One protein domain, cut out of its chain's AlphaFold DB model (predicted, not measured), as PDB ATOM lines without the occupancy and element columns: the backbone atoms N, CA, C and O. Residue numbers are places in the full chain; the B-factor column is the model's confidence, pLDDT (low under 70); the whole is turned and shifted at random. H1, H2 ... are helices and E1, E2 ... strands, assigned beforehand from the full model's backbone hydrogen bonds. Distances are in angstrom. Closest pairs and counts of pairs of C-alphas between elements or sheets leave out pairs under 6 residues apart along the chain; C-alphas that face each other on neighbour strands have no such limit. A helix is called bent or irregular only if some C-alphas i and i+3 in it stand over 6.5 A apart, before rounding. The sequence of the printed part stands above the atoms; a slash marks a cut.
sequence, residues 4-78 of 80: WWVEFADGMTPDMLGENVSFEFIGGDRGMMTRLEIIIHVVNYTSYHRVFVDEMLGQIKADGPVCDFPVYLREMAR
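This is residues 4 to 78 of the 80 residues of an uncharacterized protein of Roseovarius aestuarii (UniProt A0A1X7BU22). One long helix, H3, makes the length of this loose, flat model; at its first end the strand hairpin E1 E2 meets it at a corner and runs off to one side, with the short helices H1 and H2 near the same end. Past the far end of H3 the chain folds back through residues 60 to 68 to H4, on the other side from the hairpin, where residues 70 to 78 stick out free. The printed part has 75 residues, with four named helices and two named strands in the order H1 H2 E1 E2 H3 H4, and its class is mostly helix. The two strands form one antiparallel sheet, E1 - E2. The radius of gyration of the C-alphas is 16.3 A, and the spans are 44 by 38 by 19 A.

Begin at H1, residues 4 to 10, and look across to H3, residues 35 to 59: they are close but not clearly touching, the closest C-alphas being those of Ala 9 and Ile 39, 7.8 A apart. Their lines stand at a steep tilt of 56 degrees, opposite ways. Next comes H2, residues 14 to 17, which is apart from H1 and only just touches H3, with 3 pairs of C-alphas within 8 A; the closest are those of Leu 17 and Leu 36, 4.9 A, and H3 takes part with residues 35 to 36 alone. Then find the hairpin of E1, residues 20 to 24, and E2, residues 30 to 34, antiparallel at 153 degrees; N 21 and O 33 are 2.8 A apart and N 31 and O 23 are 2.9 A apart, within hydrogen-bond range. The closest C-alphas of E1 and H3 are those of Asn 20 and Arg 35, 6.4 A apart. Last comes H4, residues 69 to 77, apart from H3 and from H1. In H1, H3 and H4 every O i to N i+4 pair is within hydrogen-bond range, while H2 is too short for such a pair.

Find C-alpha 4 at (-9.946, -50.373, -16.615), where H1 begins; it runs 9.8 A to C-alpha 10. H2 spans 5.0 A, E1 13.4 A and E2 13.9 A. From C-alpha 35 at (-18.592, -61.383, -9.903), H3 runs 37.0 A to C-alpha 59 at (-35.321, -28.432, -10.056). H4 is 10.1 A long and ends at C-alpha 77 at (-24.083, -49.307, -28.992); it is neither bent nor irregular, but only just: C-alphas 74 and 77 are 6.3 A apart.

The two C-alphas farthest apart are those of Asp 15 and Lys 61, 47.0 A. The printed part has no cut and no long link; the link from H3 to H4, 9 residues, is short but not tight, and the others are tight. The mean pLDDT of the printed part is 91.7, and residues 77 to 78 are under 70.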
ATOM      1  N   TRP A   4     -10.248 -49.157 -17.359       93.50
ATOM      2  CA  TRP A   4      -9.946 -50.373 -16.615       93.50
ATOM      3  C   TRP A   4     -11.202 -51.197 -16.305       93.50
ATOM      4  O   TRP A   4     -11.173 -52.419 -16.400       93.50
ATOM      5  N   TRP A   5     -12.321 -50.548 -15.962       90.56
ATOM      6  CA  TRP A   5     -13.569 -51.255 -15.642       90.56
ATOM      7  C   TRP A   5     -14.170 -51.938 -16.871       90.56
ATOM      8  O   TRP A   5     -14.680 -53.053 -16.774       90.56
ATOM      9  N   VAL A   6     -14.089 -51.273 -18.027       90.44
ATOM     10  CA  VAL A   6     -14.544 -51.837 -19.305       90.44
ATOM     11  C   VAL A   6     -13.670 -53.029 -19.687       90.44
ATOM     12  O   VAL A   6     -14.200 -54.109 -19.912       90.44
ATOM     13  N   GLU A   7     -12.345 -52.875 -19.650       94.44
ATOM     14  CA  GLU A   7     -11.398 -53.962 -19.933       94.44
ATOM     15  C   GLU A   7     -11.568 -55.150 -18.973       94.44
ATOM     16  O   GLU A   7     -11.525 -56.308 -19.390       94.44
ATOM     17  N   PHE A   8     -11.808 -54.877 -17.686       92.56
ATOM     18  CA  PHE A   8     -12.109 -55.899 -16.690       92.56
ATOM     19  C   PHE A   8     -13.380 -56.674 -17.049       92.56
ATOM     20  O   PHE A   8     -13.359 -57.903 -17.025       92.56
ATOM     21  N   ALA A   9     -14.470 -55.976 -17.381       92.62
ATOM     22  CA  ALA A   9     -15.741 -56.604 -17.728       92.62
ATOM     23  C   ALA A   9     -15.652 -57.404 -19.040       92.62
ATOM     24  O   ALA A   9     -16.148 -58.531 -19.093       92.62
ATOM     25  N   ASP A  10     -14.974 -56.865 -20.056       93.12
ATOM     26  CA  ASP A  10     -14.773 -57.513 -21.358       93.12
ATOM     27  C   ASP A  10     -13.934 -58.798 -21.252       93.12
ATOM     28  O   ASP A  10     -14.121 -59.738 -22.025       93.12
ATOM     29  N   GLY A  11     -13.025 -58.870 -20.276       95.44
ATOM     30  CA  GLY A  11     -12.195 -60.048 -20.017       95.44
ATOM     31  C   GLY A  11     -12.888 -61.184 -19.250       95.44
ATOM     32  O   GLY A  11     -12.252 -62.208 -18.994       95.44
ATOM     33  N   MET A  12     -14.152 -61.031 -18.839       96.06
ATOM     34  CA  MET A  12     -14.836 -62.030 -18.012       96.06
ATOM     35  C   MET A  12     -15.350 -63.222 -18.828       96.06
ATOM     36  O   MET A  12     -16.075 -63.073 -19.809       96.06
ATOM     37  N   THR A  13     -15.050 -64.433 -18.358       97.56
ATOM     38  CA  THR A  13     -15.668 -65.671 -18.859       97.56
ATOM     39  C   THR A  13     -16.887 -66.063 -18.012       97.56
ATOM     40  O   THR A  13     -16.985 -65.629 -16.860       97.56
ATOM     41  N   PRO A  14     -17.810 -66.907 -18.517       97.06
ATOM     42  CA  PRO A  14     -18.951 -67.384 -17.730       97.06
ATOM     43  C   PRO A  14     -18.559 -68.035 -16.398       97.06
ATOM     44  O   PRO A  14     -19.222 -67.803 -15.389       97.06
ATOM     45  N   ASP A  15     -17.456 -68.787 -16.375       98.06
ATOM     46  CA  ASP A  15     -16.960 -69.423 -15.153       98.06
ATOM     47  C   ASP A  15     -16.485 -68.375 -14.138       98.06
ATOM     48  O   ASP A  15     -16.891 -68.412 -12.978       98.06
ATOM     49  N   MET A  16     -15.712 -67.377 -14.587       97.88
ATOM     50  CA  MET A  16     -15.271 -66.262 -13.735       97.88
ATOM     51  C   MET A  16     -16.459 -65.467 -13.191       97.88
ATOM     52  O   MET A  16     -16.455 -65.058 -12.032       97.88
ATOM     53  N   LEU A  17     -17.490 -65.248 -14.012       98.06
ATOM     54  CA  LEU A  17     -18.705 -64.539 -13.610       98.06
ATOM     55  C   LEU A  17     -19.453 -65.247 -12.473       98.06
ATOM     56  O   LEU A  17     -20.069 -64.565 -11.654       98.06
ATOM     57  N   GLY A  18     -19.372 -66.578 -12.409       98.12
ATOM     58  CA  GLY A  18     -19.963 -67.400 -11.353       98.12
ATOM     59  C   GLY A  18     -19.137 -67.495 -10.066       98.12
ATOM     60  O   GLY A  18     -19.620 -68.051  -9.080       98.12
ATOM     61  N   GLU A  19     -17.909 -66.967 -10.036       98.31
ATOM     62  CA  GLU A  19     -17.061 -67.019  -8.843       98.31
ATOM     63  C   GLU A  19     -17.582 -66.102  -7.734       98.31
ATOM     64  O   GLU A  19     -17.808 -64.908  -7.950       98.31
ATOM     65  N   ASN A  20     -17.694 -66.649  -6.522       98.50
ATOM     66  CA  ASN A  20     -18.028 -65.887  -5.324       98.50
ATOM     67  C   ASN A  20     -16.854 -65.017  -4.870       98.50
ATOM     68  O   ASN A  20     -15.728 -65.488  -4.708       98.50
ATOM     69  N   VAL A  21     -17.160 -63.765  -4.557       97.94
ATOM     70  CA  VAL A  21     -16.257 -62.793  -3.955       97.94
ATOM     71  C   VAL A  21     -16.819 -62.414  -2.592       97.94
ATOM     72  O   VAL A  21     -17.929 -61.892  -2.482       97.94
ATOM     73  N   SER A  22     -16.054 -62.692  -1.537       98.19
ATOM     74  CA  SER A  22     -16.359 -62.217  -0.187       98.19
ATOM     75  C   SER A  22     -15.794 -60.817   0.020       98.19
ATOM     76  O   SER A  22     -14.676 -60.525  -0.402       98.19
ATOM     77  N   PHE A  23     -16.544 -59.967   0.707       96.94
ATOM     78  CA  PHE A  23     -16.134 -58.606   1.031       96.94
ATOM     79  C   PHE A  23     -16.662 -58.191   2.406       96.94
ATOM     80  O   PHE A  23     -17.526 -58.848   2.992       96.94
ATOM     81  N   GLU A  24     -16.121 -57.098   2.928       98.00
ATOM     82  CA  GLU A  24     -16.582 -56.467   4.160       98.00
ATOM     83  C   GLU A  24     -17.288 -55.159   3.801       98.00
ATOM     84  O   GLU A  24     -16.768 -54.344   3.034       98.00
ATOM     85  N   PHE A  25     -18.500 -54.977   4.312       95.38
ATOM     86  CA  PHE A  25     -19.201 -53.707   4.215       95.38
ATOM     87  C   PHE A  25     -18.479 -52.662   5.066       95.38
ATOM     88  O   PHE A  25     -17.884 -52.981   6.089       95.38
ATOM     89  N   ILE A  26     -18.622 -51.380   4.718       93.62
ATOM     90  CA  ILE A  26     -18.071 -50.272   5.522       93.62
ATOM     91  C   ILE A  26     -18.566 -50.327   6.987       93.62
ATOM     92  O   ILE A  26     -17.866 -49.887   7.891       93.62
ATOM     93  N   GLY A  27     -19.754 -50.897   7.231       94.06
ATOM     94  CA  GLY A  27     -20.314 -51.116   8.571       94.06
ATOM     95  C   GLY A  27     -19.737 -52.307   9.354       94.06
ATOM     96  O   GLY A  27     -20.178 -52.531  10.477       94.06
ATOM     97  N   GLY A  28     -18.789 -53.065   8.793       95.06
ATOM     98  CA  GLY A  28     -18.126 -54.212   9.434       95.06
ATOM     99  C   GLY A  28     -18.795 -55.574   9.206       95.06
ATOM    100  O   GLY A  28     -18.227 -56.609   9.557       95.06
ATOM    101  N   ASP A  29     -19.983 -55.606   8.600       96.81
ATOM    102  CA  ASP A  29     -20.644 -56.857   8.223       96.81
ATOM    103  C   ASP A  29     -19.955 -57.524   7.026       96.81
ATOM    104  O   ASP A  29     -19.309 -56.874   6.204       96.81
ATOM    105  N   ARG A  30     -20.132 -58.841   6.884       97.88
ATOM    106  CA  ARG A  30     -19.600 -59.606   5.747       97.88
ATOM    107  C   ARG A  30     -20.654 -59.821   4.674       97.88
ATOM    108  O   ARG A  30     -21.766 -60.254   4.963       97.88
ATOM    109  N   GLY A  31     -20.265 -59.571   3.430       97.50
ATOM    110  CA  GLY A  31     -21.051 -59.844   2.236       97.50
ATOM    111  C   GLY A  31     -20.378 -60.876   1.339       97.50
ATOM    112  O   GLY A  31     -19.173 -61.128   1.422       97.50
ATOM    113  N   MET A  32     -21.176 -61.484   0.470       98.25
ATOM    114  CA  MET A  32     -20.693 -62.348  -0.596       98.25
ATOM    115  C   MET A  32     -21.595 -62.186  -1.809       98.25
ATOM    116  O   MET A  32     -22.816 -62.203  -1.672       98.25
ATOM    117  N   MET A  33     -20.981 -62.020  -2.972       98.38
ATOM    118  CA  MET A  33     -21.657 -61.902  -4.259       98.38
ATOM    119  C   MET A  33     -20.792 -62.572  -5.319       98.38
ATOM    120  O   MET A  33     -19.565 -62.543  -5.233       98.38
ATOM    121  N   THR A  34     -21.414 -63.151  -6.332       98.50
ATOM    122  CA  THR A  34     -20.716 -63.546  -7.553       98.50
ATOM    123  C   THR A  34     -20.148 -62.316  -8.260       98.50
ATOM    124  O   THR A  34     -20.645 -61.193  -8.097       98.50
ATOM    125  N   ARG A  35     -19.121 -62.495  -9.095       97.62
ATOM    126  CA  ARG A  35     -18.592 -61.383  -9.903       97.62
ATOM    127  C   ARG A  35     -19.671 -60.749 -10.784       97.62
ATOM    128  O   ARG A  35     -19.701 -59.525 -10.905       97.62
ATOM    129  N   LEU A  36     -20.580 -61.549 -11.347       97.56
ATOM    130  CA  LEU A  36     -21.718 -61.036 -12.114       97.56
ATOM    131  C   LEU A  36     -22.627 -60.138 -11.268       97.56
ATOM    132  O   LEU A  36     -22.980 -59.040 -11.694       97.56
ATOM    133  N   GLU A  37     -22.985 -60.583 -10.065       98.12
ATOM    134  CA  GLU A  37     -23.813 -59.796  -9.148       98.12
ATOM    135  C   GLU A  37     -23.128 -58.476  -8.769       98.12
ATOM    136  O   GLU A  37     -23.797 -57.444  -8.710       98.12
ATOM    137  N   ILE A  38     -21.804 -58.473  -8.570       96.31
ATOM    138  CA  ILE A  38     -21.035 -57.248  -8.301       96.31
ATOM    139  C   ILE A  38     -21.102 -56.289  -9.493       96.31
ATOM    140  O   ILE A  38     -21.378 -55.104  -9.307       96.31
ATOM    141  N   ILE A  39     -20.895 -56.780 -10.718       95.25
ATOM    142  CA  ILE A  39     -20.970 -55.949 -11.930       95.25
ATOM    143  C   ILE A  39     -22.366 -55.330 -12.066       95.25
ATOM    144  O   ILE A  39     -22.490 -54.119 -12.263       95.25
ATOM    145  N   ILE A  40     -23.421 -56.136 -11.902       95.25
ATOM    146  CA  ILE A  40     -24.811 -55.663 -11.951       95.25
ATOM    147  C   ILE A  40     -25.070 -54.623 -10.857       95.25
ATOM    148  O   ILE A  40     -25.693 -53.596 -11.125       95.25
ATOM    149  N   HIS A  41     -24.573 -54.850  -9.640       95.12
ATOM    150  CA  HIS A  41     -24.702 -53.903  -8.538       95.12
ATOM    151  C   HIS A  41     -24.069 -52.550  -8.871       95.12
ATOM    152  O   HIS A  41     -24.738 -51.529  -8.732       95.12
ATOM    153  N   VAL A  42     -22.830 -52.527  -9.373       93.06
ATOM    154  CA  VAL A  42     -22.131 -51.283  -9.742       93.06
ATOM    155  C   VAL A  42     -22.894 -50.517 -10.825       93.06
ATOM    156  O   VAL A  42     -23.086 -49.302 -10.705       93.06
ATOM    157  N   VAL A  43     -23.376 -51.214 -11.860       90.75
ATOM    158  CA  VAL A  43     -24.149 -50.600 -12.952       90.75
ATOM    159  C   VAL A  43     -25.460 -50.016 -12.426       90.75
ATOM    160  O   VAL A  43     -25.743 -48.841 -12.656       90.75
ATOM    161  N   ASN A  44     -26.234 -50.797 -11.674       91.19
ATOM    162  CA  ASN A  44     -27.527 -50.362 -11.146       91.19
ATOM    163  C   ASN A  44     -27.383 -49.216 -10.141       91.19
ATOM    164  O   ASN A  44     -28.150 -48.256 -10.190       91.19
ATOM    165  N   TYR A  45     -26.384 -49.284  -9.261       91.94
ATOM    166  CA  TYR A  45     -26.114 -48.243  -8.276       91.94
ATOM    167  C   TYR A  45     -25.705 -46.926  -8.948       91.94
ATOM    168  O   TYR A  45     -26.179 -45.856  -8.571       91.94
ATOM    169  N   THR A  46     -24.889 -46.998 -10.004       88.75
ATOM    170  CA  THR A  46     -24.516 -45.818 -10.799       88.75
ATOM    171  C   THR A  46     -25.729 -45.207 -11.501       88.75
ATOM    172  O   THR A  46     -25.900 -43.988 -11.472       88.75
ATOM    173  N   SER A  47     -26.586 -46.033 -12.110       87.19
ATOM    174  CA  SER A  47     -27.821 -45.573 -12.758       87.19
ATOM    175  C   SER A  47     -28.771 -44.907 -11.764       87.19
ATOM    176  O   SER A  47     -29.292 -43.834 -12.054       87.19
ATOM    177  N   TYR A  48     -28.934 -45.491 -10.573       88.56
ATOM    178  CA  TYR A  48     -29.720 -44.909  -9.486       88.56
ATOM    179  C   TYR A  48     -29.248 -43.487  -9.156       88.56
ATOM    180  O   TYR A  48     -30.041 -42.553  -9.222       88.56
ATOM    181  N   HIS A  49     -27.951 -43.289  -8.894       90.31
ATOM    182  CA  HIS A  49     -27.405 -41.961  -8.580       90.31
ATOM    183  C   HIS A  49     -27.555 -40.951  -9.719       90.31
ATOM    184  O   HIS A  49     -27.822 -39.779  -9.462       90.31
ATOM    185  N   ARG A  50     -27.415 -41.381 -10.978       88.38
ATOM    186  CA  ARG A  50     -27.585 -40.483 -12.132       88.38
ATOM    187  C   ARG A  50     -28.995 -39.917 -12.231       88.38
ATOM    188  O   ARG A  50     -29.126 -38.730 -12.502       88.38
ATOM    189  N   VAL A  51     -30.016 -40.724 -11.947       86.75
ATOM    190  CA  VAL A  51     -31.411 -40.257 -11.928       86.75
ATOM    191  C   VAL A  51     -31.625 -39.196 -10.843       86.75
ATOM    192  O   VAL A  51     -32.309 -38.209 -11.085       86.75
ATOM    193  N   PHE A  52     -30.993 -39.331  -9.670       90.06
ATOM    194  CA  PHE A  52     -31.058 -38.285  -8.639       90.06
ATOM    195  C   PHE A  52     -30.419 -36.970  -9.090       90.06
ATOM    196  O   PHE A  52     -30.954 -35.901  -8.810       90.06
ATOM    197  N   VAL A  53     -29.284 -37.035  -9.790       91.44
ATOM    198  CA  VAL A  53     -28.630 -35.836 -10.332       91.44
ATOM    199  C   VAL A  53     -29.493 -35.177 -11.409       91.44
ATOM    200  O   VAL A  53     -29.624 -33.956 -11.405       91.44
ATOM    201  N   ASP A  54     -30.097 -35.966 -12.297       90.75
ATOM    202  CA  ASP A  54     -31.017 -35.483 -13.332       90.75
ATOM    203  C   ASP A  54     -32.214 -34.732 -12.723       90.75
ATOM    204  O   ASP A  54     -32.491 -33.589 -13.087       90.75
ATOM    205  N   GLU A  55     -32.832 -35.307 -11.688       91.06
ATOM    206  CA  GLU A  55     -33.908 -34.660 -10.928       91.06
ATOM    207  C   GLU A  55     -33.454 -33.322 -10.312       91.06
ATOM    208  O   GLU A  55     -34.145 -32.308 -10.424       91.06
ATOM    209  N   MET A  56     -32.265 -33.277  -9.698       93.69
ATOM    210  CA  MET A  56     -31.712 -32.041  -9.127       93.69
ATOM    211  C   MET A  56     -31.472 -30.954 -10.189       93.69
ATOM    212  O   MET A  56     -31.680 -29.771  -9.911       93.69
ATOM    213  N   LEU A  57     -31.059 -31.325 -11.405       94.56
ATOM    214  CA  LEU A  57     -30.928 -30.390 -12.530       94.56
ATOM    215  C   LEU A  57     -32.299 -29.876 -12.986       94.56
ATOM    216  O   LEU A  57     -32.470 -28.670 -13.196       94.56
ATOM    217  N   GLY A  58     -33.301 -30.757 -13.031       92.06
ATOM    218  CA  GLY A  58     -34.688 -30.400 -13.319       92.06
ATOM    219  C   GLY A  58     -35.245 -29.341 -12.360       92.06
ATOM    220  O   GLY A  58     -35.908 -28.394 -12.796       92.06
ATOM    221  N   GLN A  59     -34.899 -29.412 -11.069       95.56
ATOM    222  CA  GLN A  59     -35.321 -28.432 -10.056       95.56
ATOM    223  C   GLN A  59     -34.838 -27.001 -10.344       95.56
ATOM    224  O   GLN A  59     -35.527 -26.038 -10.000       95.56
ATOM    225  N   ILE A  60     -33.688 -26.845 -11.005       96.56
ATOM    226  CA  ILE A  60     -33.147 -25.539 -11.414       96.56
ATOM    227  C   ILE A  60     -33.422 -25.209 -12.887       96.56
ATOM    228  O   ILE A  60     -32.908 -24.211 -13.391       96.56
ATOM    229  N   LYS A  61     -34.256 -26.008 -13.571       93.88
ATOM    230  CA  LYS A  61     -34.556 -25.893 -15.009       93.88
ATOM    231  C   LYS A  61     -33.305 -25.969 -15.894       93.88
ATOM    232  O   LYS A  61     -33.249 -25.314 -16.933       93.88
ATOM    233  N   ALA A  62     -32.301 -26.728 -15.462       94.38
ATOM    234  CA  ALA A  62     -31.157 -27.071 -16.292       94.38
ATOM    235  C   ALA A  62     -31.462 -28.347 -17.082       94.38
ATOM    236  O   ALA A  62     -32.155 -29.234 -16.585       94.38
ATOM    237  N   ASP A  63     -30.922 -28.442 -18.296       88.12
ATOM    238  CA  ASP A  63     -31.008 -29.668 -19.081       88.12
ATOM    239  C   ASP A  63     -30.152 -30.759 -18.431       88.12
ATOM    240  O   ASP A  63     -28.970 -30.558 -18.129       88.12
ATOM    241  N   GLY A  64     -30.768 -31.914 -18.209       82.25
ATOM    242  CA  GLY A  64     -30.115 -33.088 -17.662       82.25
ATOM    243  C   GLY A  64     -29.623 -34.053 -18.748       82.25
ATOM    244  O   GLY A  64     -30.068 -34.001 -19.900       82.25
ATOM    245  N   PRO A  65     -28.645 -34.916 -18.427       80.50
ATOM    246  CA  PRO A  65     -28.156 -35.916 -19.363       80.50
ATOM    247  C   PRO A  65     -29.197 -37.022 -19.581       80.50
ATOM    248  O   PRO A  65     -29.829 -37.488 -18.637       80.50
ATOM    249  N   VAL A  66     -29.305 -37.545 -20.806       83.56
ATOM    250  CA  VAL A  66     -30.146 -38.727 -21.050       83.56
ATOM    251  C   VAL A  66     -29.573 -39.933 -20.303       83.56
ATOM    252  O   VAL A  66     -28.433 -40.343 -20.534       83.56
ATOM    253  N   CYS A  67     -30.376 -40.511 -19.411       83.38
ATOM    254  CA  CYS A  67     -29.962 -41.610 -18.532       83.38
ATOM    255  C   CYS A  67     -30.547 -42.978 -18.928       83.38
ATOM    256  O   CYS A  67     -30.239 -43.989 -18.295       83.38
ATOM    257  N   ASP A  68     -31.360 -43.032 -19.984       86.00
ATOM    258  CA  ASP A  68     -32.071 -44.238 -20.398       86.00
ATOM    259  C   ASP A  68     -31.166 -45.237 -21.128       86.00
ATOM    260  O   ASP A  68     -30.584 -44.942 -22.176       86.00
ATOM    261  N   PHE A  69     -31.127 -46.476 -20.635       84.75
ATOM    262  CA  PHE A  69     -30.376 -47.554 -21.283       84.75
ATOM    263  C   PHE A  69     -30.801 -47.809 -22.746       84.75
ATOM    264  O   PHE A  69     -29.919 -47.936 -23.599       84.75
ATOM    265  N   PRO A  70     -32.103 -47.813 -23.110       88.56
ATOM    266  CA  PRO A  70     -32.504 -47.921 -24.513       88.56
ATOM    267  C   PRO A  70     -31.981 -46.780 -25.397       88.56
ATOM    268  O   PRO A  70     -31.637 -47.019 -26.555       88.56
ATOM    269  N   VAL A  71     -31.891 -45.552 -24.868       87.19
ATOM    270  CA  VAL A  71     -31.349 -44.412 -25.621       87.19
ATOM    271  C   VAL A  71     -29.845 -44.566 -25.808       87.19
ATOM    272  O   VAL A  71     -29.363 -44.418 -26.929       87.19
ATOM    273  N   TYR A  72     -29.120 -44.980 -24.765       83.62
ATOM    274  CA  TYR A  72     -27.704 -45.328 -24.888       83.62
ATOM    275  C   TYR A  72     -27.465 -46.383 -25.977       83.62
ATOM    276  O   TYR A  72     -26.586 -46.216 -26.820       83.62
ATOM    277  N   LEU A  73     -28.266 -47.454 -26.015       87.75
ATOM    278  CA  LEU A  73     -28.107 -48.495 -27.033       87.75
ATOM    279  C   LEU A  73     -28.345 -47.975 -28.457       87.75
ATOM    280  O   LEU A  73     -27.651 -48.396 -29.382       87.75
ATOM    281  N   ARG A  74     -29.314 -47.070 -28.627       87.94
ATOM    282  CA  ARG A  74     -29.603 -46.419 -29.909       87.94
ATOM    283  C   ARG A  74     -28.452 -45.524 -30.366       87.94
ATOM    284  O   ARG A  74     -28.137 -45.526 -31.546       87.94
ATOM    285  N   GLU A  75     -27.889 -44.734 -29.458       83.50
ATOM    286  CA  GLU A  75     -26.942 -43.665 -29.802       83.50
ATOM    287  C   GLU A  75     -25.481 -44.119 -29.811       83.50
ATOM    288  O   GLU A  75     -24.690 -43.584 -30.580       83.50
ATOM    289  N   MET A  76     -25.123 -45.100 -28.978       75.00
ATOM    290  CA  MET A  76     -23.727 -45.474 -28.724       75.00
ATOM    291  C   MET A  76     -23.409 -46.940 -29.037       75.00
ATOM    292  O   MET A  76     -22.286 -47.241 -29.427       75.00
ATOM    293  N   ALA A  77     -24.359 -47.867 -28.863       65.25
ATOM    294  CA  ALA A  77     -24.083 -49.307 -28.992       65.25
ATOM    295  C   ALA A  77     -24.386 -49.896 -30.380       65.25
ATOM    296  O   ALA A  77     -24.016 -51.036 -30.661       65.25
ATOM    297  N   ARG A  78     -25.063 -49.149 -31.254       54.59
ATOM    298  CA  ARG A  78     -25.262 -49.517 -32.658       54.59
ATOM    299  C   ARG A  78     -24.658 -48.427 -33.539       54.59
ATOM    300  O   ARG A  78     -25.260 -47.360 -33.635       54.59
TER     301      ARG A  78